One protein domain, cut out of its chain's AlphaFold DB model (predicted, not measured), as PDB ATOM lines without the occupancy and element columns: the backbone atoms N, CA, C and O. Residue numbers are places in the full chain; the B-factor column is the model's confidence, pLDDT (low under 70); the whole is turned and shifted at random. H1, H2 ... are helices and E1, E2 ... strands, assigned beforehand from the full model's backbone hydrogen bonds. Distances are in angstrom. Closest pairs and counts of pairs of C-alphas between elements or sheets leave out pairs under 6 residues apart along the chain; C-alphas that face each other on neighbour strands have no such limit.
ATOM      1  N   LYS A  27      -9.949  16.567  54.124       69.50
ATOM      2  CA  LYS A  27     -11.331  16.357  53.669       69.50
ATOM      3  C   LYS A  27     -11.391  15.387  52.490       69.50
ATOM      4  O   LYS A  27     -12.275  14.532  52.457       69.50
ATOM      5  N   ARG A  28     -10.452  15.479  51.539       66.06
ATOM      6  CA  ARG A  28     -10.328  14.521  50.425       66.06
ATOM      7  C   ARG A  28      -9.923  13.132  50.912       66.06
ATOM      8  O   ARG A  28     -10.565  12.167  50.521       66.06
ATOM      9  N   ALA A  29      -8.955  13.039  51.817       68.38
ATOM     10  CA  ALA A  29      -8.507  11.799  52.438       68.38
ATOM     11  C   ALA A  29      -9.614  11.169  53.282       68.38
ATOM     12  O   ALA A  29      -9.838   9.978  53.178       68.38
ATOM     13  N   GLN A  30     -10.374  11.955  54.043       67.12
ATOM     14  CA  GLN A  30     -11.497  11.488  54.848       67.12
ATOM     15  C   GLN A  30     -12.673  11.057  53.968       67.12
ATOM     16  O   GLN A  30     -13.346  10.081  54.283       67.12
ATOM     17  N   SER A  31     -12.924  11.752  52.856       68.12
ATOM     18  CA  SER A  31     -13.930  11.330  51.876       68.12
ATOM     19  C   SER A  31     -13.509  10.016  51.220       68.12
ATOM     20  O   SER A  31     -14.282   9.065  51.236       68.12
ATOM     21  N   LEU A  32     -12.266   9.926  50.738       70.38
ATOM     22  CA  LEU A  32     -11.684   8.703  50.185       70.38
ATOM     23  C   LEU A  32     -11.711   7.573  51.212       70.38
ATOM     24  O   LEU A  32     -12.138   6.475  50.886       70.38
ATOM     25  N   GLN A  33     -11.344   7.841  52.463       72.25
ATOM     26  CA  GLN A  33     -11.393   6.884  53.562       72.25
ATOM     27  C   GLN A  33     -12.825   6.415  53.798       72.25
ATOM     28  O   GLN A  33     -13.054   5.221  53.891       72.25
ATOM     29  N   ARG A  34     -13.816   7.308  53.860       66.69
ATOM     30  CA  ARG A  34     -15.219   6.913  54.063       66.69
ATOM     31  C   ARG A  34     -15.746   6.070  52.904       66.69
ATOM     32  O   ARG A  34     -16.362   5.043  53.167       66.69
ATOM     33  N   TYR A  35     -15.477   6.465  51.659       65.44
ATOM     34  CA  TYR A  35     -15.898   5.710  50.476       65.44
ATOM     35  C   TYR A  35     -15.187   4.357  50.377       65.44
ATOM     36  O   TYR A  35     -15.858   3.342  50.224       65.44
ATOM     37  N   SER A  36     -13.865   4.318  50.556       65.00
ATOM     38  CA  SER A  36     -13.089   3.071  50.561       65.00
ATOM     39  C   SER A  36     -13.482   2.161  51.718       65.00
ATOM     40  O   SER A  36     -13.698   0.980  51.503       65.00
ATOM     41  N   THR A  37     -13.675   2.687  52.929       68.00
ATOM     42  CA  THR A  37     -14.103   1.884  54.086       68.00
ATOM     43  C   THR A  37     -15.514   1.338  53.885       68.00
ATOM     44  O   THR A  37     -15.781   0.200  54.254       68.00
ATOM     45  N   ALA A  38     -16.431   2.117  53.304       66.12
ATOM     46  CA  ALA A  38     -17.780   1.648  52.997       66.12
ATOM     47  C   ALA A  38     -17.770   0.556  51.917       66.12
ATOM     48  O   ALA A  38     -18.423  -0.466  52.097       66.12
ATOM     49  N   GLN A  39     -16.988   0.737  50.848       64.44
ATOM     50  CA  GLN A  39     -16.812  -0.268  49.797       64.44
ATOM     51  C   GLN A  39     -16.130  -1.533  50.323       64.44
ATOM     52  O   GLN A  39     -16.593  -2.627  50.036       64.44
ATOM     53  N   LEU A  40     -15.092  -1.395  51.151       64.56
ATOM     54  CA  LEU A  40     -14.427  -2.520  51.806       64.56
ATOM     55  C   LEU A  40     -15.384  -3.258  52.739       64.56
ATOM     56  O   LEU A  40     -15.410  -4.479  52.730       64.56
ATOM     57  N   ARG A  41     -16.209  -2.549  53.517       65.19
ATOM     58  CA  ARG A  41     -17.211  -3.182  54.389       65.19
ATOM     59  C   ARG A  41     -18.282  -3.924  53.601       65.19
ATOM     60  O   ARG A  41     -18.625  -5.034  53.989       65.19
ATOM     61  N   ASP A  42     -18.792  -3.337  52.521       68.69
ATOM     62  CA  ASP A  42     -19.760  -4.000  51.640       68.69
ATOM     63  C   ASP A  42     -19.126  -5.219  50.953       68.69
ATOM     64  O   ASP A  42     -19.728  -6.288  50.914       68.69
ATOM     65  N   ALA A  43     -17.869  -5.112  50.519       60.50
ATOM     66  CA  ALA A  43     -17.143  -6.216  49.906       60.50
ATOM     67  C   ALA A  43     -16.824  -7.353  50.892       60.50
ATOM     68  O   ALA A  43     -17.021  -8.521  50.568       60.50
ATOM     69  N   ILE A  44     -16.412  -7.025  52.122       62.91
ATOM     70  CA  ILE A  44     -16.213  -7.995  53.209       62.91
ATOM     71  C   ILE A  44     -17.539  -8.683  53.548       62.91
ATOM     72  O   ILE A  44     -17.586  -9.908  53.658       62.91
ATOM     73  N   ALA A  45     -18.632  -7.920  53.665       64.19
ATOM     74  CA  ALA A  45     -19.961  -8.462  53.946       64.19
ATOM     75  C   ALA A  45     -20.456  -9.403  52.836       64.19
ATOM     76  O   ALA A  45     -21.135 -10.388  53.120       64.19
ATOM     77  N   ARG A  46     -20.084  -9.131  51.579       67.94
ATOM     78  CA  ARG A  46     -20.429  -9.956  50.412       67.94
ATOM     79  C   ARG A  46     -19.386 -11.024  50.075       67.94
ATOM     80  O   ARG A  46     -19.592 -11.760  49.115       67.94
ATOM     81  N   ARG A  47     -18.286 -11.119  50.837       63.41
ATOM     82  CA  ARG A  47     -17.113 -11.966  50.538       63.41
ATOM     83  C   ARG A  47     -16.610 -11.808  49.094       63.41
ATOM     84  O   ARG A  47     -16.200 -12.776  48.460       63.41
ATOM     85  N   THR A  48     -16.673 -10.596  48.554       64.88
ATOM     86  CA  THR A  48     -16.214 -10.300  47.194       64.88
ATOM     87  C   THR A  48     -14.748  -9.894  47.211       64.88
ATOM     88  O   THR A  48     -14.344  -9.094  48.056       64.88
ATOM     89  N   LYS A  49     -13.971 -10.406  46.249       67.56
ATOM     90  CA  LYS A  49     -12.594  -9.964  45.995       67.56
ATOM     91  C   LYS A  49     -12.577  -8.458  45.705       67.56
ATOM     92  O   LYS A  49     -13.485  -7.947  45.047       67.56
ATOM     93  N   VAL A  50     -11.572  -7.757  46.226       67.81
ATOM     94  CA  VAL A  50     -11.411  -6.312  46.032       67.81
ATOM     95  C   VAL A  50     -10.115  -6.061  45.287       67.81
ATOM     96  O   VAL A  50      -9.037  -6.083  45.879       67.81
ATOM     97  N   ASP A  51     -10.251  -5.748  44.003       77.50
ATOM     98  CA  ASP A  51      -9.130  -5.336  43.172       77.50
ATOM     99  C   ASP A  51      -8.780  -3.875  43.454       77.50
ATOM    100  O   ASP A  51      -9.510  -2.943  43.103       77.50
ATOM    101  N   VAL A  52      -7.634  -3.661  44.090       80.00
ATOM    102  CA  VAL A  52      -7.051  -2.338  44.273       80.00
ATOM    103  C   VAL A  52      -6.022  -2.134  43.176       80.00
ATOM    104  O   VAL A  52      -5.129  -2.955  42.997       80.00
ATOM    105  N   ARG A  53      -6.121  -1.014  42.458       85.56
ATOM    106  CA  ARG A  53      -5.058  -0.488  41.596       85.56
ATOM    107  C   ARG A  53      -4.955   1.013  41.809       85.56
ATOM    108  O   ARG A  53      -5.916   1.748  41.595       85.56
ATOM    109  N   LEU A  54      -3.790   1.455  42.249       85.06
ATOM    110  CA  LEU A  54      -3.466   2.841  42.544       85.06
ATOM    111  C   LEU A  54      -2.200   3.212  41.778       85.06
ATOM    112  O   LEU A  54      -1.207   2.497  41.865       85.06
ATOM    113  N   ASP A  55      -2.230   4.336  41.070       88.75
ATOM    114  CA  ASP A  55      -1.054   4.951  40.449       88.75
ATOM    115  C   ASP A  55      -1.111   6.458  40.717       88.75
ATOM    116  O   ASP A  55      -2.036   7.151  40.282       88.75
ATOM    117  N   VAL A  56      -0.184   6.952  41.536       86.06
ATOM    118  CA  VAL A  56      -0.152   8.329  42.030       86.06
ATOM    119  C   VAL A  56       1.252   8.888  41.886       86.06
ATOM    120  O   VAL A  56       2.217   8.367  42.439       86.06
ATOM    121  N   ILE A  57       1.361  10.020  41.200       85.94
ATOM    122  CA  ILE A  57       2.619  10.749  41.049       85.94
ATOM    123  C   ILE A  57       2.725  11.788  42.164       85.94
ATOM    124  O   ILE A  57       1.816  12.600  42.358       85.94
ATOM    125  N   SER A  58       3.836  11.770  42.898       80.31
ATOM    126  CA  SER A  58       4.103  12.759  43.937       80.31
ATOM    127  C   SER A  58       4.348  14.149  43.334       80.31
ATOM    128  O   SER A  58       5.025  14.258  42.307       80.31
ATOM    129  N   PRO A  59       3.841  15.232  43.950       76.50
ATOM    130  CA  PRO A  59       4.230  16.576  43.555       76.50
ATOM    131  C   PRO A  59       5.720  16.817  43.821       76.50
ATOM    132  O   PRO A  59       6.304  16.295  44.770       76.50
ATOM    133  N   LEU A  60       6.328  17.668  42.999       79.94
ATOM    134  CA  LEU A  60       7.680  18.160  43.231       79.94
ATOM    135  C   LEU A  60       7.653  19.212  44.346       79.94
ATOM    136  O   LEU A  60       6.975  20.233  44.220       79.94
ATOM    137  N   ILE A  61       8.389  18.969  45.427       83.75
ATOM    138  CA  ILE A  61       8.442  19.854  46.589       83.75
ATOM    139  C   ILE A  61       9.736  20.663  46.506       83.75
ATOM    140  O   ILE A  61      10.823  20.092  46.473       83.75
ATOM    141  N   ASN A  62       9.623  21.990  46.475       82.19
ATOM    142  CA  ASN A  62      10.772  22.890  46.533       82.19
ATOM    143  C   ASN A  62      10.797  23.609  47.881       82.19
ATOM    144  O   ASN A  62       9.850  24.310  48.239       82.19
ATOM    145  N   ILE A  63      11.884  23.424  48.613       82.06
ATOM    146  CA  ILE A  63      12.107  23.957  49.947       82.06
ATOM    147  C   ILE A  63      13.220  24.996  49.833       82.06
ATOM    148  O   ILE A  63      14.366  24.650  49.571       82.06
ATOM    149  N   ILE A  64      12.895  26.270  50.014       79.31
ATOM    150  CA  ILE A  64      13.843  27.372  49.815       79.31
ATOM    151  C   ILE A  64      14.299  27.887  51.181       79.31
ATOM    152  O   ILE A  64      13.487  28.023  52.098       79.31
ATOM    153  N   GLN A  65      15.593  28.176  51.319       75.31
ATOM    154  CA  GLN A  65      16.132  28.921  52.449       75.31
ATOM    155  C   GLN A  65      15.425  30.273  52.528       75.31
ATOM    156  O   GLN A  65      15.546  31.075  51.607       75.31
ATOM    157  N   SER A  66      14.734  30.573  53.628       64.94
ATOM    158  CA  SER A  66      14.274  31.945  53.843       64.94
ATOM    159  C   SER A  66      15.415  32.754  54.467       64.94
ATOM    160  O   SER A  66      15.891  32.387  55.548       64.94
ATOM    161  N   PRO A  67      15.898  33.819  53.812       58.16
ATOM    162  CA  PRO A  67      16.959  34.638  54.373       58.16
ATOM    163  C   PRO A  67      16.436  35.375  55.618       58.16
ATOM    164  O   PRO A  67      15.387  36.024  55.553       58.16
ATOM    165  N   PRO A  68      17.134  35.307  56.766       53.31
ATOM    166  CA  PRO A  68      16.892  36.238  57.860       53.31
ATOM    167  C   PRO A  68      17.154  37.670  57.384       53.31
ATOM    168  O   PRO A  68      18.163  37.914  56.717       53.31
ATOM    169  N   SER A  69      16.297  38.614  57.775       55.28
ATOM    170  CA  SER A  69      16.402  40.039  57.417       55.28
ATOM    171  C   SER A  69      17.768  40.671  57.734       55.28
ATOM    172  O   SER A  69      18.146  41.627  57.067       55.28
ATOM    173  N   ASP A  70      18.534  40.090  58.665       51.84
ATOM    174  CA  ASP A  70      19.847  40.583  59.112       51.84
ATOM    175  C   ASP A  70      21.060  39.829  58.534       51.84
ATOM    176  O   ASP A  70      22.201  40.182  58.820       51.84
ATOM    177  N   THR A  71      20.869  38.778  57.726       54.56
ATOM    178  CA  THR A  71      22.003  37.940  57.264       54.56
ATOM    179  C   THR A  71      22.762  38.479  56.054       54.56
ATOM    180  O   THR A  71      23.774  37.897  55.672       54.56
ATOM    181  N   GLY A  72      22.306  39.575  55.438       51.75
ATOM    182  CA  GLY A  72      23.000  40.194  54.303       51.75
ATOM    183  C   GLY A  72      23.136  39.297  53.064       51.75
ATOM    184  O   GLY A  72      23.897  39.638  52.161       51.75
ATOM    185  N   ILE A  73      22.423  38.163  53.002       55.09
ATOM    186  CA  ILE A  73      22.397  37.298  51.820       55.09
ATOM    187  C   ILE A  73      21.580  38.029  50.747       55.09
ATOM    188  O   ILE A  73      20.391  38.285  50.968       55.09
ATOM    189  N   PRO A  74      22.182  38.403  49.605       56.25
ATOM    190  CA  PRO A  74      21.452  39.076  48.546       56.25
ATOM    191  C   PRO A  74      20.368  38.146  47.993       56.25
ATOM    192  O   PRO A  74      20.596  36.953  47.779       56.25
ATOM    193  N   ILE A  75      19.181  38.707  47.747       57.31
ATOM    194  CA  ILE A  75      18.064  38.015  47.092       57.31
ATOM    195  C   ILE A  75      18.586  37.412  45.780       57.31
ATOM    196  O   ILE A  75      18.929  38.150  44.855       57.31
ATOM    197  N   GLY A  76      18.655  36.082  45.703       57.28
ATOM    198  CA  GLY A  76      19.243  35.364  44.568       57.28
ATOM    199  C   GLY A  76      20.256  34.287  44.951       57.28
ATOM    200  O   GLY A  76      20.316  33.287  44.246       57.28
ATOM    201  N   ASP A  77      20.942  34.426  46.091       65.19
ATOM    202  CA  ASP A  77      21.968  33.482  46.576       65.19
ATOM    203  C   ASP A  77      21.416  32.393  47.524       65.19
ATOM    204  O   ASP A  77      22.160  31.706  48.227       65.19
ATOM    205  N   GLU A  78      20.097  32.211  47.544       74.31
ATOM    206  CA  GLU A  78      19.406  31.278  48.437       74.31
ATOM    207  C   GLU A  78      19.682  29.815  48.066       74.31
ATOM    208  O   GLU A  78      19.648  29.422  46.897       74.31
ATOM    209  N   VAL A  79      19.918  28.982  49.080       79.50
ATOM    210  CA  VAL A  79      19.990  27.528  48.906       79.50
ATOM    211  C   VAL A  79      18.574  26.963  48.829       79.50
ATOM    212  O   VAL A  79      17.719  27.305  49.644       79.50
ATOM    213  N   SER A  80      18.314  26.062  47.882       82.62
ATOM    214  CA  SER A  80      17.036  25.344  47.799       82.62
ATOM    215  C   SER A  80      17.221  23.829  47.745       82.62
ATOM    216  O   SER A  80      18.175  23.323  47.162       82.62
ATOM    217  N   LEU A  81      16.307  23.107  48.387       87.50
ATOM    218  CA  LEU A  81      16.221  21.656  48.426       87.50
ATOM    219  C   LEU A  81      14.993  21.213  47.633       87.50
ATOM    220  O   LEU A  81      13.852  21.495  47.994       87.50
ATOM    221  N   LEU A  82      15.247  20.492  46.553       86.62
ATOM    222  CA  LEU A  82      14.238  19.904  45.697       86.62
ATOM    223  C   LEU A  82      14.028  18.442  46.091       86.62
ATOM    224  O   LEU A  82      14.976  17.657  46.100       86.62
ATOM    225  N   VAL A  83      12.788  18.075  46.400       89.44
ATOM    226  CA  VAL A  83      12.398  16.725  46.809       89.44
ATOM    227  C   VAL A  83      11.326  16.211  45.860       89.44
ATOM    228  O   VAL A  83      10.256  16.806  45.723       89.44
ATOM    229  N   PHE A  84      11.596  15.075  45.229       88.38
ATOM    230  CA  PHE A  84      10.619  14.327  44.453       88.38
ATOM    231  C   PHE A  84      10.441  12.958  45.104       88.38
ATOM    232  O   PHE A  84      11.385  12.176  45.172       88.38
ATOM    233  N   LEU A  85       9.235  12.663  45.601       87.44
ATOM    234  CA  LEU A  85       8.955  11.382  46.268       87.44
ATOM    235  C   LEU A  85       8.602  10.264  45.277       87.44
ATOM    236  O   LEU A  85       8.218   9.179  45.697       87.44
ATOM    237  N   GLY A  86       8.721  10.515  43.973       87.94
ATOM    238  CA  GLY A  86       8.522   9.491  42.960       87.94
ATOM    239  C   GLY A  86       7.058   9.172  42.656       87.94
ATOM    240  O   GLY A  86       6.148   9.975  42.868       87.94
ATOM    241  N   HIS A  87       6.854   7.995  42.072       90.19
ATOM    242  CA  HIS A  87       5.563   7.485  41.624       90.19
ATOM    243  C   HIS A  87       5.173   6.315  42.522       90.19
ATOM    244  O   HIS A  87       5.867   5.299  42.542       90.19
ATOM    245  N   LEU A  88       4.083   6.472  43.265       89.12
ATOM    246  CA  LEU A  88       3.494   5.437  44.099       89.12
ATOM    247  C   LEU A  88       2.553   4.589  43.249       89.12
ATOM    248  O   LEU A  88       1.557   5.091  42.735       89.12
ATOM    249  N   LYS A  89       2.825   3.292  43.183       90.75
ATOM    250  CA  LYS A  89       1.911   2.292  42.646       90.75
ATOM    251  C   LYS A  89       1.523   1.322  43.745       90.75
ATOM    252  O   LYS A  89       2.383   0.923  44.526       90.75
ATOM    253  N   ALA A  90       0.255   0.947  43.802       89.12
ATOM    254  CA  ALA A  90      -0.197  -0.144  44.651       89.12
ATOM    255  C   ALA A  90      -1.193  -1.021  43.898       89.12
ATOM    256  O   ALA A  90      -2.058  -0.497  43.196       89.12
ATOM    257  N   GLN A  91      -1.082  -2.338  44.036       88.94
ATOM    258  CA  GLN A  91      -2.008  -3.275  43.410       88.94
ATOM    259  C   GLN A  91      -2.251  -4.516  44.262       88.94
ATOM    260  O   GLN A  91      -1.342  -4.968  44.955       88.94
ATOM    261  N   THR A  92      -3.456  -5.079  44.190       87.25
ATOM    262  CA  THR A  92      -3.741  -6.411  44.737       87.25
ATOM    263  C   THR A  92      -3.661  -7.482  43.651       87.25
ATOM    264  O   THR A  92      -3.956  -7.224  42.483       87.25
ATOM    265  N   LYS A  93      -3.234  -8.682  44.041       85.75
ATOM    266  CA  LYS A  93      -3.279  -9.911  43.244       85.75
ATOM    267  C   LYS A  93      -3.950 -10.990  44.079       85.75
ATOM    268  O   LYS A  93      -3.591 -11.163  45.246       85.75
ATOM    269  N   HIS A  94      -4.899 -11.701  43.483       81.44
ATOM    270  CA  HIS A  94      -5.659 -12.738  44.165       81.44
ATOM    271  C   HIS A  94      -5.296 -14.130  43.634       81.44
ATOM    272  O   HIS A  94      -5.022 -14.295  42.440       81.44
ATOM    273  N   PRO A  95      -5.353 -15.169  44.481       68.00
ATOM    274  CA  PRO A  95      -5.170 -16.531  44.027       68.00
ATOM    275  C   PRO A  95      -6.326 -16.907  43.087       68.00
ATOM    276  O   PRO A  95      -7.515 -16.752  43.410       68.00
ATOM    277  N   GLY A  96      -5.957 -17.320  41.874       63.31
ATOM    278  CA  GLY A  96      -6.862 -17.585  40.751       63.31
ATOM    279  C   GLY A  96      -6.609 -16.731  39.504       63.31
ATOM    280  O   GLY A  96      -7.095 -17.100  38.439       63.31
ATOM    281  N   ASP A  97      -5.830 -15.648  39.607       59.97
ATOM    282  CA  ASP A  97      -5.538 -14.775  38.457       59.97
ATOM    283  C   ASP A  97      -4.309 -15.234  37.642       59.97
ATOM    284  O   ASP A  97      -4.191 -14.889  36.468       59.97
ATOM    285  N   ASN A  98      -3.434 -16.065  38.228       55.47
ATOM    286  CA  ASN A  98      -2.262 -16.664  37.580       55.47
ATOM    287  C   ASN A  98      -2.313 -18.200  37.684       55.47
ATOM    288  O   ASN A  98      -2.309 -18.750  38.784       55.47
ATOM    289  N   TYR A  99      -2.315 -18.892  36.540       51.44
ATOM    290  CA  TYR A  99      -2.173 -20.354  36.430       51.44
ATOM    291  C   TYR A  99      -0.692 -20.780  36.442       51.44
ATOM    292  O   TYR A  99      -0.270 -21.588  35.620       51.44
ATOM    293  N   GLU A 100       0.122 -20.207  37.326       52.78
ATOM    294  CA  GLU A 100       1.510 -20.646  37.508       52.78
ATOM    295  C   GLU A 100       1.560 -21.540  38.753       52.78
ATOM    296  O   GLU A 100       1.299 -21.131  39.886       52.78
ATOM    297  N   GLU A 101       1.789 -22.821  38.494       49.22
ATOM    298  CA  GLU A 101       1.740 -23.943  39.422       49.22
ATOM    299  C   GLU A 101       2.933 -23.881  40.394       49.22
ATOM    300  O   GLU A 101       3.972 -24.501  40.187       49.22
ATOM    301  N   GLY A 102       2.820 -23.080  41.458       49.88
ATOM    302  CA  GLY A 102       3.884 -22.986  42.462       49.88
ATOM    303  C   GLY A 102       3.608 -22.007  43.601       49.88
ATOM    304  O   GLY A 102       4.085 -20.883  43.586       49.88
ATOM    305  N   GLY A 103       2.874 -22.435  44.631       52.19
ATOM    306  CA  GLY A 103       2.882 -21.803  45.965       52.19
ATOM    307  C   GLY A 103       2.198 -20.433  46.137       52.19
ATOM    308  O   GLY A 103       1.993 -20.017  47.278       52.19
ATOM    309  N   GLU A 104       1.800 -19.747  45.062       56.22
ATOM    310  CA  GLU A 104       1.133 -18.429  45.123       56.22
ATOM    311  C   GLU A 104      -0.378 -18.509  45.413       56.22
ATOM    312  O   GLU A 104      -1.000 -17.509  45.762       56.22
ATOM    313  N   SER A 105      -0.987 -19.697  45.349       64.62
ATOM    314  CA  SER A 105      -2.440 -19.869  45.508       64.62
ATOM    315  C   SER A 105      -2.958 -19.709  46.946       64.62
ATOM    316  O   SER A 105      -4.166 -19.730  47.167       64.62
ATOM    317  N   LEU A 106      -2.064 -19.603  47.932       76.25
ATOM    318  CA  LEU A 106      -2.416 -19.551  49.355       76.25
ATOM    319  C   LEU A 106      -2.507 -18.124  49.904       76.25
ATOM    320  O   LEU A 106      -2.909 -17.945  51.052       76.25
ATOM    321  N   TYR A 107      -2.127 -17.119  49.112       80.69
ATOM    322  CA  TYR A 107      -1.974 -15.747  49.580       80.69
ATOM    323  C   TYR A 107      -2.679 -14.740  48.676       80.69
ATOM    324  O   TYR A 107      -2.493 -14.745  47.464       80.69
ATOM    325  N   ASP A 108      -3.407 -13.812  49.290       83.69
ATOM    326  CA  ASP A 108      -3.729 -12.525  48.683       83.69
ATOM    327  C   ASP A 108      -2.509 -11.608  48.803       83.69
ATOM    328  O   ASP A 108      -1.952 -11.443  49.892       83.69
ATOM    329  N   VAL A 109      -2.087 -11.000  47.696       86.75
ATOM    330  CA  VAL A 109      -0.872 -10.179  47.653       86.75
ATOM    331  C   VAL A 109      -1.234  -8.716  47.444       86.75
ATOM    332  O   VAL A 109      -1.921  -8.380  46.486       86.75
ATOM    333  N   LEU A 110      -0.739  -7.829  48.304       87.19
ATOM    334  CA  LEU A 110      -0.734  -6.382  48.099       87.19
ATOM    335  C   LEU A 110       0.695  -5.932  47.794       87.19
ATOM    336  O   LEU A 110       1.567  -5.981  48.657       87.19
ATOM    337  N   GLU A 111       0.923  -5.460  46.577       90.44
ATOM    338  CA  GLU A 111       2.199  -4.902  46.133       90.44
ATOM    339  C   GLU A 111       2.141  -3.378  46.196       90.44
ATOM    340  O   GLU A 111       1.194  -2.770  45.703       90.44
ATOM    341  N   ILE A 112       3.154  -2.750  46.785       90.12
ATOM    342  CA  ILE A 112       3.322  -1.299  46.881       90.12
ATOM    343  C   ILE A 112       4.728  -0.957  46.397       90.12
ATOM    344  O   ILE A 112       5.708  -1.427  46.964       90.12
ATOM    345  N   SER A 113       4.855  -0.095  45.393       91.50
ATOM    346  CA  SER A 113       6.151   0.379  44.903       91.50
ATOM    347  C   SER A 113       6.189   1.897  44.803       91.50
ATOM    348  O   SER A 113       5.249   2.502  44.297       91.50
ATOM    349  N   ILE A 114       7.288   2.509  45.229       91.50
ATOM    350  CA  ILE A 114       7.566   3.935  45.066       91.50
ATOM    351  C   ILE A 114       8.816   4.059  44.206       91.50
ATOM    352  O   ILE A 114       9.895   3.688  44.653       91.50
ATOM    353  N   SER A 115       8.696   4.564  42.980       91.50
ATOM    354  CA  SER A 115       9.826   4.643  42.044       91.50
ATOM    355  C   SER A 115      10.282   6.073  41.787       91.50
ATOM    356  O   SER A 115       9.452   6.948  41.540       91.50
ATOM    357  N   GLY A 116      11.597   6.284  41.722       87.62
ATOM    358  CA  GLY A 116      12.185   7.550  41.283       87.62
ATOM    359  C   GLY A 116      12.259   8.611  42.374       87.62
ATOM    360  O   GLY A 116      12.195   9.792  42.054       87.62
ATOM    361  N   ILE A 117      12.392   8.206  43.637       89.56
ATOM    362  CA  ILE A 117      12.633   9.123  44.751       89.56
ATOM    363  C   ILE A 117      13.981   9.809  44.515       89.56
ATOM    364  O   ILE A 117      14.998   9.134  44.371       89.56
ATOM    365  N   GLU A 118      14.015  11.136  44.475       90.19
ATOM    366  CA  GLU A 118      15.250  11.904  44.299       90.19
ATOM    367  C   GLU A 118      15.243  13.171  45.152       90.19
ATOM    368  O   GLU A 118      14.209  13.809  45.367       90.19
ATOM    369  N   VAL A 119      16.429  13.536  45.636       89.62
ATOM    370  CA  VAL A 119      16.635  14.741  46.443       89.62
ATOM    371  C   VAL A 119      17.840  15.492  45.904       89.62
ATOM    372  O   VAL A 119      18.912  14.912  45.717       89.62
ATOM    373  N   GLN A 120      17.672  16.788  45.663       89.00
ATOM    374  CA  GLN A 120      18.690  17.642  45.060       89.00
ATOM    375  C   GLN A 120      18.815  18.942  45.843       89.00
ATOM    376  O   GLN A 120      17.817  19.488  46.301       89.00
ATOM    377  N   ILE A 121      20.036  19.448  45.975       86.75
ATOM    378  CA  ILE A 121      20.307  20.777  46.515       86.75
ATOM    379  C   ILE A 121      20.808  21.686  45.396       86.75
ATOM    380  O   ILE A 121      21.591  21.272  44.536       86.75
ATOM    381  N   ILE A 122      20.305  22.912  45.388       84.12
ATOM    382  CA  ILE A 122      20.590  23.930  44.388       84.12
ATOM    383  C   ILE A 122      21.166  25.131  45.132       84.12
ATOM    384  O   ILE A 122      20.484  25.752  45.949       84.12
ATOM    385  N   ASP A 123      22.420  25.454  44.824       76.25
ATOM    386  CA  ASP A 123      23.101  26.622  45.373       76.25
ATOM    387  C   ASP A 123      22.750  27.871  44.554       76.25
ATOM    388  O   ASP A 123      22.971  27.911  43.339       76.25
ATOM    389  N   GLY A 124      22.236  28.911  45.217       63.31
ATOM    390  CA  GLY A 124      21.823  30.169  44.585       63.31
ATOM    391  C   GLY A 124      22.963  31.037  44.043       63.31
ATOM    392  O   GLY A 124      22.694  31.992  43.331       63.31
ATOM    393  N   ARG A 125      24.233  30.673  44.282       57.41
ATOM    394  CA  ARG A 125      25.444  31.482  44.002       57.41
ATOM    395  C   ARG A 125      25.637  31.933  42.539       57.41
ATOM    396  O   ARG A 125      26.609  32.612  42.220       57.41
ATOM    397  N   ASN A 126      24.755  31.541  41.620       50.50
ATOM    398  CA  ASN A 126      24.710  32.064  40.261       50.50
ATOM    399  C   ASN A 126      23.329  32.662  39.956       50.50
ATOM    400  O   ASN A 126      22.381  31.968  39.583       50.50
ATOM    401  N   ASN A 127      23.279  33.988  40.086       45.19
ATOM    402  CA  ASN A 127      22.170  34.883  39.772       45.19
ATOM    403  C   ASN A 127      21.362  34.466  38.528       45.19
ATOM    404  O   ASN A 127      21.859  34.510  37.400       45.19
ATOM    405  N   GLY A 128      20.081  34.138  38.742       46.97
ATOM    406  CA  GLY A 128      19.050  34.136  37.694       46.97
ATOM    407  C   GLY A 128      17.992  33.028  37.757       46.97
ATOM    408  O   GLY A 128      16.962  33.155  37.099       46.97
ATOM    409  N   ILE A 129      18.202  31.951  38.526       50.62
ATOM    410  CA  ILE A 129      17.429  30.700  38.340       50.62
ATOM    411  C   ILE A 129      16.356  30.463  39.423       50.62
ATOM    412  O   ILE A 129      15.344  29.816  39.147       50.62
ATOM    413  N   VAL A 130      16.483  31.054  40.618       50.50
ATOM    414  CA  VAL A 130      15.597  30.739  41.765       50.50
ATOM    415  C   VAL A 130      14.131  31.146  41.528       50.50
ATOM    416  O   VAL A 130      13.216  30.485  42.010       50.50
ATOM    417  N   ARG A 131      13.863  32.162  40.693       50.59
ATOM    418  CA  ARG A 131      12.481  32.583  40.375       50.59
ATOM    419  C   ARG A 131      11.732  31.668  39.397       50.59
ATOM    420  O   ARG A 131      10.526  31.824  39.259       50.59
ATOM    421  N   ASN A 132      12.403  30.717  38.739       45.78
ATOM    422  CA  ASN A 132      11.828  29.926  37.640       45.78
ATOM    423  C   ASN A 132      12.132  28.415  37.742       45.78
ATOM    424  O   ASN A 132      12.291  27.750  36.717       45.78
ATOM    425  N   SER A 144      24.158  26.886  37.580       53.47
ATOM    426  CA  SER A 144      23.679  26.437  38.897       53.47
ATOM    427  C   SER A 144      24.321  25.072  39.152       53.47
ATOM    428  O   SER A 144      24.324  24.212  38.268       53.47
ATOM    429  N   SER A 145      24.963  24.884  40.301       63.50
ATOM    430  CA  SER A 145      25.546  23.594  40.661       63.50
ATOM    431  C   SER A 145      24.451  22.733  41.279       63.50
ATOM    432  O   SER A 145      24.221  22.745  42.482       63.50
ATOM    433  N   TRP A 146      23.709  22.032  40.422       74.12
ATOM    434  CA  TRP A 146      22.732  21.041  40.860       74.12
ATOM    435  C   TRP A 146      23.492  19.872  41.475       74.12
ATOM    436  O   TRP A 146      24.268  19.192  40.796       74.12
ATOM    437  N   HIS A 147      23.281  19.643  42.763       83.75
ATOM    438  CA  HIS A 147      23.926  18.563  43.488       83.75
ATOM    439  C   HIS A 147      22.866  17.550  43.912       83.75
ATOM    440  O   HIS A 147      22.034  17.819  44.775       83.75
ATOM    441  N   TYR A 148      22.897  16.363  43.308       85.81
ATOM    442  CA  TYR A 148      22.076  15.245  43.766       85.81
ATOM    443  C   TYR A 148      22.563  14.819  45.148       85.81
ATOM    444  O   TYR A 148      23.692  14.354  45.267       85.81
ATOM    445  N   LEU A 149      21.718  14.973  46.167       88.19
ATOM    446  CA  LEU A 149      21.972  14.459  47.512       88.19
ATOM    447  C   LEU A 149      21.603  12.982  47.592       88.19
ATOM    448  O   LEU A 149      22.355  12.189  48.145       88.19
ATOM    449  N   LEU A 150      20.471  12.623  46.985       88.12
ATOM    450  CA  LEU A 150      20.003  11.255  46.824       88.12
ATOM    451  C   LEU A 150      19.782  11.015  45.331       88.12
ATOM    452  O   LEU A 150      18.940  11.670  44.709       88.12
ATOM    453  N   LYS A 151      20.557  10.092  44.747       85.75
ATOM    454  CA  LYS A 151      20.269   9.593  43.393       85.75
ATOM    455  C   LYS A 151      18.927   8.867  43.394       85.75
ATOM    456  O   LYS A 151      18.514   8.375  44.432       85.75
ATOM    457  N   LYS A 152      18.294   8.758  42.224       89.19
ATOM    458  CA  LYS A 152      17.015   8.055  42.062       89.19
ATOM    459  C   LYS A 152      17.034   6.690  42.748       89.19
ATOM    460  O   LYS A 152      17.829   5.833  42.366       89.19
ATOM    461  N   THR A 153      16.151   6.511  43.722       89.44
ATOM    462  CA  THR A 153      15.921   5.237  44.403       89.44
ATOM    463  C   THR A 153      14.481   4.784  44.223       89.44
ATOM    464  O   THR A 153      13.575   5.590  43.980       89.44
ATOM    465  N   SER A 154      14.276   3.477  44.344       92.00
ATOM    466  CA  SER A 154      12.948   2.883  44.391       92.00
ATOM    467  C   SER A 154      12.797   2.030  45.639       92.00
ATOM    468  O   SER A 154      13.762   1.462  46.153       92.00
ATOM    469  N   LEU A 155      11.565   1.964  46.122       92.06
ATOM    470  CA  LEU A 155      11.126   1.135  47.230       92.06
ATOM    471  C   LEU A 155      10.061   0.187  46.696       92.06
ATOM    472  O   LEU A 155       9.182   0.623  45.955       92.06
ATOM    473  N   ALA A 156      10.105  -1.078  47.083       92.69
ATOM    474  CA  ALA A 156       9.064  -2.045  46.769       92.69
ATOM    475  C   ALA A 156       8.743  -2.869  48.013       92.69
ATOM    476  O   ALA A 156       9.645  -3.281  48.736       92.69
ATOM    477  N   PHE A 157       7.461  -3.104  48.258       92.12
ATOM    478  CA  PHE A 157       6.942  -3.889  49.366       92.12
ATOM    479  C   PHE A 157       5.837  -4.805  48.849       92.12
ATOM    480  O   PHE A 157       4.982  -4.364  48.085       92.12
ATOM    481  N   SER A 158       5.820  -6.046  49.309       90.38
ATOM    482  CA  SER A 158       4.785  -7.025  48.999       90.38
ATOM    483  C   SER A 158       4.290  -7.657  50.293       90.38
ATOM    484  O   SER A 158       5.064  -8.243  51.055       90.38
ATOM    485  N   PHE A 159       2.994  -7.524  50.543       89.12
ATOM    486  CA  PHE A 159       2.296  -8.084  51.693       89.12
ATOM    487  C   PHE A 159       1.497  -9.292  51.224       89.12
ATOM    488  O   PHE A 159       0.604  -9.143  50.399       89.12
ATOM    489  N   TYR A 160       1.803 -10.468  51.753       87.88
ATOM    490  CA  TYR A 160       1.116 -11.717  51.444       87.88
ATOM    491  C   TYR A 160       0.253 -12.088  52.642       87.88
ATOM    492  O   TYR A 160       0.788 -12.350  53.721       87.88
ATOM    493  N   MET A 161      -1.060 -12.116  52.463       86.44
ATOM    494  CA  MET A 161      -2.027 -12.454  53.500       86.44
ATOM    495  C   MET A 161      -2.656 -13.810  53.202       86.44
ATOM    496  O   MET A 161      -3.154 -14.020  52.101       86.44
ATOM    497  N   SER A 162      -2.577 -14.743  54.152       82.75
ATOM    498  CA  SER A 162      -3.067 -16.110  53.946       82.75
ATOM    499  C   SER A 162      -4.575 -16.121  53.698       82.75
ATOM    500  O   SER A 162      -5.338 -15.501  54.440       82.75
ATOM    501  N   VAL A 163      -5.001 -16.868  52.681       80.44
ATOM    502  CA  VAL A 163      -6.418 -17.137  52.387       80.44
ATOM    503  C   VAL A 163      -6.946 -18.308  53.230       80.44
ATOM    504  O   VAL A 163      -8.155 -18.445  53.412       80.44
ATOM    505  N   THR A 164      -6.053 -19.117  53.809       81.31
ATOM    506  CA  THR A 164      -6.366 -20.239  54.707       81.31
ATOM    507  C   THR A 164      -5.780 -19.979  56.101       81.31
ATOM    508  O   THR A 164      -4.748 -20.551  56.455       81.31
ATOM    509  N   PRO A 165      -6.391 -19.091  56.905       77.44
ATOM    510  CA  PRO A 165      -5.856 -18.720  58.217       77.44
ATOM    511  C   PRO A 165      -5.933 -19.846  59.260       77.44
ATOM    512  O   PRO A 165      -5.249 -19.776  60.276       77.44
ATOM    513  N   ASP A 166      -6.747 -20.874  59.011       80.50
ATOM    514  CA  ASP A 166      -6.961 -21.996  59.932       80.50
ATOM    515  C   ASP A 166      -5.887 -23.095  59.815       80.50
ATOM    516  O   ASP A 166      -5.816 -23.977  60.671       80.50
ATOM    517  N   ASP A 167      -5.049 -23.059  58.771       82.19
ATOM    518  CA  ASP A 167      -3.953 -24.013  58.585       82.19
ATOM    519  C   ASP A 167      -2.677 -23.512  59.295       82.19
ATOM    520  O   ASP A 167      -2.058 -22.544  58.842       82.19
ATOM    521  N   PRO A 168      -2.226 -24.170  60.382       80.69
ATOM    522  CA  PRO A 168      -1.060 -23.737  61.149       80.69
ATOM    523  C   PRO A 168       0.274 -23.899  60.400       80.69
ATOM    524  O   PRO A 168       1.294 -23.389  60.864       80.69
ATOM    525  N   SER A 169       0.298 -24.608  59.265       83.75
ATOM    526  CA  SER A 169       1.495 -24.762  58.430       83.75
ATOM    527  C   SER A 169       1.751 -23.560  57.510       83.75
ATOM    528  O   SER A 169       2.869 -23.385  57.015       83.75
ATOM    529  N   VAL A 170       0.746 -22.697  57.315       81.38
ATOM    530  CA  VAL A 170       0.803 -21.535  56.424       81.38
ATOM    531  C   VAL A 170       0.902 -20.251  57.257       81.38
ATOM    532  O   VAL A 170      -0.033 -19.901  57.975       81.38
ATOM    533  N   PRO A 171       2.006 -19.484  57.161       84.31
ATOM    534  CA  PRO A 171       2.117 -18.202  57.850       84.31
ATOM    535  C   PRO A 171       0.977 -17.259  57.470       84.31
ATOM    536  O   PRO A 171       0.744 -17.049  56.282       84.31
ATOM    537  N   LEU A 172       0.324 -16.654  58.464       85.06
ATOM    538  CA  LEU A 172      -0.799 -15.727  58.265       85.06
ATOM    539  C   LEU A 172      -0.420 -14.497  57.433       85.06
ATOM    540  O   LEU A 172      -1.219 -14.016  56.633       85.06
ATOM    541  N   LEU A 173       0.800 -13.995  57.629       85.06
ATOM    542  CA  LEU A 173       1.321 -12.811  56.962       85.06
ATOM    543  C   LEU A 173       2.785 -13.038  56.580       85.06
ATOM    544  O   LEU A 173       3.587 -13.455  57.418       85.06
ATOM    545  N   LYS A 174       3.151 -12.707  55.340       88.94
ATOM    546  CA  LYS A 174       4.550 -12.534  54.929       88.94
ATOM    547  C   LYS A 174       4.742 -11.132  54.375       88.94
ATOM    548  O   LYS A 174       3.907 -10.628  53.628       88.94
ATOM    549  N   LEU A 175       5.854 -10.516  54.745       89.12
ATOM    550  CA  LEU A 175       6.247  -9.204  54.262       89.12
ATOM    551  C   LEU A 175       7.583  -9.336  53.546       89.12
ATOM    552  O   LEU A 175       8.567  -9.765  54.145       89.12
ATOM    553  N   PHE A 176       7.612  -8.927  52.286       89.25
ATOM    554  CA  PHE A 176       8.838  -8.768  51.519       89.25
ATOM    555  C   PHE A 176       9.005  -7.299  51.182       89.25
ATOM    556  O   PHE A 176       8.035  -6.602  50.894       89.25
ATOM    557  N   GLY A 177      10.233  -6.811  51.255       90.94
ATOM    558  CA  GLY A 177      10.531  -5.414  51.006       90.94
ATOM    559  C   GLY A 177      11.943  -5.255  50.486       90.94
ATOM    560  O   GLY A 177      12.849  -5.982  50.892       90.94
ATOM    561  N   GLY A 178      12.113  -4.305  49.582       89.69
ATOM    562  CA  GLY A 178      13.375  -3.994  48.944       89.69
ATOM    563  C   GLY A 178      13.525  -2.496  48.747       89.69
ATOM    564  O   GLY A 178      12.564  -1.760  48.515       89.69
ATOM    565  N   VAL A 179      14.768  -2.066  48.848       91.12
ATOM    566  CA  VAL A 179      15.235  -0.720  48.553       91.12
ATOM    567  C   VAL A 179      16.321  -0.896  47.502       91.12
ATOM    568  O   VAL A 179      17.255  -1.671  47.714       91.12
ATOM    569  N   ASP A 180      16.203  -0.190  46.379       88.06
ATOM    570  CA  ASP A 180      17.299  -0.096  45.410       88.06
ATOM    571  C   ASP A 180      18.522   0.582  46.053       88.06
ATOM    572  O   ASP A 180      18.461   1.119  47.157       88.06
ATOM    573  N   SER A 181      19.657   0.631  45.355       83.94
ATOM    574  CA  SER A 181      20.875   1.256  45.883       83.94
ATOM    575  C   SER A 181      20.635   2.675  46.426       83.94
ATOM    576  O   SER A 181      20.320   3.595  45.665       83.94
ATOM    577  N   VAL A 182      20.850   2.878  47.727       86.44
ATOM    578  CA  VAL A 182      20.797   4.202  48.357       86.44
ATOM    579  C   VAL A 182      22.155   4.869  48.200       86.44
ATOM    580  O   VAL A 182      23.083   4.620  48.962       86.44
ATOM    581  N   ASN A 183      22.271   5.719  47.184       85.00
ATOM    582  CA  ASN A 183      23.498   6.460  46.911       85.00
ATOM    583  C   ASN A 183      23.355   7.905  47.381       85.00
ATOM    584  O   ASN A 183      22.734   8.730  46.701       85.00
ATOM    585  N   LEU A 184      23.955   8.188  48.537       85.75
ATOM    586  CA  LEU A 184      24.064   9.535  49.080       85.75
ATOM    587  C   LEU A 184      25.335  10.204  48.562       85.75
ATOM    588  O   LEU A 184      26.445   9.739  48.805       85.75
ATOM    589  N   ASN A 185      25.165  11.314  47.857       85.94
ATOM    590  CA  ASN A 185      26.256  12.061  47.251       85.94
ATOM    591  C   ASN A 185      26.446  13.382  48.007       85.94
ATOM    592  O   ASN A 185      25.792  14.386  47.726       85.94
ATOM    593  N   LEU A 186      27.364  13.382  48.975       84.56
ATOM    594  CA  LEU A 186      27.674  14.552  49.796       84.56
ATOM    595  C   LEU A 186      29.091  15.052  49.511       84.56
ATOM    596  O   LEU A 186      30.080  14.503  49.984       84.56
ATOM    597  N   SER A 187      29.178  16.130  48.740       85.62
ATOM    598  CA  SER A 187      30.396  16.928  48.605       85.62
ATOM    599  C   SER A 187      30.526  17.928  49.760       85.62
ATOM    600  O   SER A 187      29.538  18.276  50.406       85.62
ATOM    601  N   ALA A 188      31.731  18.459  49.991       83.69
ATOM    602  CA  ALA A 188      31.946  19.491  51.010       83.69
ATOM    603  C   ALA A 188      31.094  20.757  50.771       83.69
ATOM    604  O   ALA A 188      30.678  21.409  51.730       83.69
ATOM    605  N   THR A 189      30.809  21.097  49.508       83.00
ATOM    606  CA  THR A 189      29.944  22.229  49.148       83.00
ATOM    607  C   THR A 189      28.479  21.909  49.413       83.00
ATOM    608  O   THR A 189      27.841  22.629  50.170       83.00
ATOM    609  N   SER A 190      27.973  20.781  48.902       82.56
ATOM    610  CA  SER A 190      26.576  20.375  49.104       82.56
ATOM    611  C   SER A 190      26.242  20.123  50.578       82.56
ATOM    612  O   SER A 190      25.132  20.416  51.012       82.56
ATOM    613  N   PHE A 191      27.197  19.625  51.369       85.19
ATOM    614  CA  PHE A 191      27.044  19.486  52.817       85.19
ATOM    615  C   PHE A 191      26.933  20.848  53.510       85.19
ATOM    616  O   PHE A 191      26.037  21.048  54.326       85.19
ATOM    617  N   ARG A 192      27.796  21.811  53.160       84.25
ATOM    618  CA  ARG A 192      27.731  23.173  53.707       84.25
ATOM    619  C   ARG A 192      26.402  23.847  53.376       84.25
ATOM    620  O   ARG A 192      25.787  24.426  54.267       84.25
ATOM    621  N   SER A 193      25.950  23.735  52.132       82.38
ATOM    622  CA  SER A 193      24.665  24.279  51.693       82.38
ATOM    623  C   SER A 193      23.491  23.623  52.412       82.38
ATOM    624  O   SER A 193      22.578  24.315  52.859       82.38
ATOM    625  N   LEU A 194      23.531  22.300  52.605       84.88
ATOM    626  CA  LEU A 194      22.511  21.586  53.370       84.88
ATOM    627  C   LEU A 194      22.479  22.079  54.818       84.88
ATOM    628  O   LEU A 194      21.413  22.401  55.326       84.88
ATOM    629  N   MET A 195      23.639  22.210  55.462       84.00
ATOM    630  CA  MET A 195      23.726  22.746  56.819       84.00
ATOM    631  C   MET A 195      23.222  24.188  56.905       84.00
ATOM    632  O   MET A 195      22.498  24.513  57.840       84.00
ATOM    633  N   GLN A 196      23.532  25.044  55.929       80.62
ATOM    634  CA  GLN A 196      23.004  26.410  55.855       80.62
ATOM    635  C   GLN A 196      21.473  26.421  55.764       80.62
ATOM    636  O   GLN A 196      20.813  27.175  56.482       80.62
ATOM    637  N   LEU A 197      20.901  25.555  54.927       81.38
ATOM    638  CA  LEU A 197      19.457  25.396  54.814       81.38
ATOM    639  C   LEU A 197      18.845  24.911  56.140       81.38
ATOM    640  O   LEU A 197      17.878  25.501  56.621       81.38
ATOM    641  N   LEU A 198      19.431  23.893  56.772       83.06
ATOM    642  CA  LEU A 198      18.970  23.370  58.062       83.06
ATOM    643  C   LEU A 198      19.058  24.417  59.183       83.06
ATOM    644  O   LEU A 198      18.109  24.582  59.948       83.06
ATOM    645  N   HIS A 199      20.148  25.184  59.243       77.44
ATOM    646  CA  HIS A 199      20.295  26.288  60.192       77.44
ATOM    647  C   HIS A 199      19.266  27.390  59.957       77.44
ATOM    648  O   HIS A 199      18.757  27.952  60.928       77.44
ATOM    649  N   SER A 200      18.908  27.672  58.699       73.62
ATOM    650  CA  SER A 200      17.827  28.612  58.413       73.62
ATOM    651  C   SER A 200      16.510  28.131  59.023       73.62
ATOM    652  O   SER A 200      15.841  28.910  59.695       73.62
ATOM    653  N   PHE A 201      16.171  26.840  58.926       73.81
ATOM    654  CA  PHE A 201      14.972  26.308  59.584       73.81
ATOM    655  C   PHE A 201      15.003  26.478  61.098       73.81
ATOM    656  O   PHE A 201      14.012  26.940  61.664       73.81
ATOM    657  N   GLY A 202      16.135  26.177  61.740       67.69
ATOM    658  CA  GLY A 202      16.300  26.370  63.182       67.69
ATOM    659  C   GLY A 202      16.124  27.832  63.609       67.69
ATOM    660  O   GLY A 202      15.352  28.123  64.522       67.69
ATOM    661  N   GLY A 203      16.771  28.769  62.907       63.47
ATOM    662  CA  GLY A 203      16.662  30.204  63.191       63.47
ATOM    663  C   GLY A 203      15.250  30.756  62.975       63.47
ATOM    664  O   GLY A 203      14.737  31.501  63.809       63.47
ATOM    665  N   ASN A 204      14.584  30.333  61.898       60.16
ATOM    666  CA  ASN A 204      13.207  30.730  61.604       60.16
ATOM    667  C   ASN A 204      12.209  30.155  62.608       60.16
ATOM    668  O   ASN A 204      11.269  30.851  62.990       60.16
ATOM    669  N   PHE A 205      12.405  28.909  63.048       60.84
ATOM    670  CA  PHE A 205      11.566  28.291  64.068       60.84
ATOM    671  C   PHE A 205      11.642  29.072  65.381       60.84
ATOM    672  O   PHE A 205      10.602  29.449  65.922       60.84
ATOM    673  N   SER A 206      12.851  29.403  65.843       59.22
ATOM    674  CA  SER A 206      13.058  30.184  67.066       59.22
ATOM    675  C   SER A 206      12.507  31.609  66.956       59.22
ATOM    676  O   SER A 206      11.805  32.061  67.858       59.22
ATOM    677  N   ALA A 207      12.730  32.304  65.834       59.16
ATOM    678  CA  ALA A 207      12.202  33.655  65.619       59.16
ATOM    679  C   ALA A 207      10.663  33.684  65.543       59.16
ATOM    680  O   ALA A 207      10.024  34.591  66.079       59.16
ATOM    681  N   HIS A 208      10.039  32.684  64.912       55.84
ATOM    682  CA  HIS A 208       8.579  32.567  64.886       55.84
ATOM    683  C   HIS A 208       7.984  32.129  66.227       55.84
ATOM    684  O   HIS A 208       6.894  32.591  66.575       55.84
ATOM    685  N   ALA A 209       8.666  31.264  66.979       59.62
ATOM    686  CA  ALA A 209       8.264  30.897  68.334       59.62
ATOM    687  C   ALA A 209       8.295  32.124  69.260       59.62
ATOM    688  O   ALA A 209       7.318  32.375  69.963       59.62
ATOM    689  N   GLN A 210       9.347  32.944  69.168       59.25
ATOM    690  CA  GLN A 210       9.470  34.188  69.928       59.25
ATOM    691  C   GLN A 210       8.368  35.195  69.567       59.25
ATOM    692  O   GLN A 210       7.669  35.674  70.453       59.25
ATOM    693  N   ARG A 211       8.096  35.421  68.271       58.91
ATOM    694  CA  ARG A 211       6.991  36.299  67.835       58.91
ATOM    695  C   ARG A 211       5.621  35.844  68.340       58.91
ATOM    696  O   ARG A 211       4.764  36.686  68.593       58.91
TER     697      ARG A 211
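This is residues 27 to 132 and 144 to 211 of the 280 residues of the protein "VPS13_mid_rpt domain-containing protein" of Phytophthora infestans (strain T30-4) (UniProt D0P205). One long, narrow, twisted sheet makes the length of this domain, with helix H2 at one end of it and helix H1 sticking out clear of it. Two long strands, E5 and E6, run side by side as its middle; E4 and E3 follow one another along E5, E1 and E2 line their far edge, and E7 lines part of E6. The printed part has 174 residues, with two named helices and seven named strands; along the chain H1 comes first, the seven strands follow, and H2 comes last; the sheet is branched at E5, which has E3, E4 and E6 as neighbours, its neighbour pairs are antiparallel, and the class is mixed, helices and strands. It is only just loose, close to extended, with a radius of gyration of the C-alphas of 23.5 A, and it is elongated, spanning 69 by 36 by 30 A.

Begin at H1, residues 27 to 45, which is not on the sheet; its residues 27 to 38 and 41 to 45 stand free. Next, E1, residues 53 to 57, runs on into E2, residues 60 to 64, across a break of 2 residues, at 34 degrees. E2 forms a hairpin with E3, residues 80 to 84, where N 63 and O 81 are 2.8 A apart. E3 runs on into E4, residues 87 to 93, at 19 degrees; E4 is antiparallel to E1, with N 54 and O 90 at 2.8 A. E4 forms a hairpin with E5, residues 107 to 122, with N 89 and O 113 at 2.8 A. E3 and E4 lie on one side of E5, where N 82 and O 120 are 2.8 A apart between E3 and E5. On the other side is E6, residues 146 to 162, antiparallel at 171 degrees, with N 110 and O 159 at 2.8 A. E7, residues 173 to 179, forms a hairpin with E6, with N 158 and O 176 at 2.8 A. Last, H2, residues 188 to 211, only grazes the sheet with its residues 189 to 201; its closest C-alphas to E6 are those of Ser 190 and His 147, 6.5 A apart. In H1 and H2 every O i to N i+4 pair is within hydrogen-bond range.

Find C-alpha 27 at (-11.331, 16.357, 53.669); H1 runs 26.3 A from there. E1, E2 and E3 measure 13.6, 12.9 and 13.2 A, and E4 19.6 A. Find C-alpha 107 at (-1.974, -15.747, 49.580), where E5 sets out over 45.9 A; E6 covers 47.1 A and E7 20.3 A. H2 runs 34.5 A to C-alpha 211 at (6.991, 36.299, 67.835).

The C-alphas of Asp 70 and Glu 101 are the two farthest apart, at 69.9 A. Residues 133 to 143 are not printed, and C-alphas 132 and 144 are 12.4 A apart across the cut. The links E2 to E3 and E4 to E5 are long. The mean pLDDT of the printed part is 75.3; look for values under 70 in 66 residues, among them 34 to 50, 66 to 77, 95 to 105, 124 to 132 and 202 to 211.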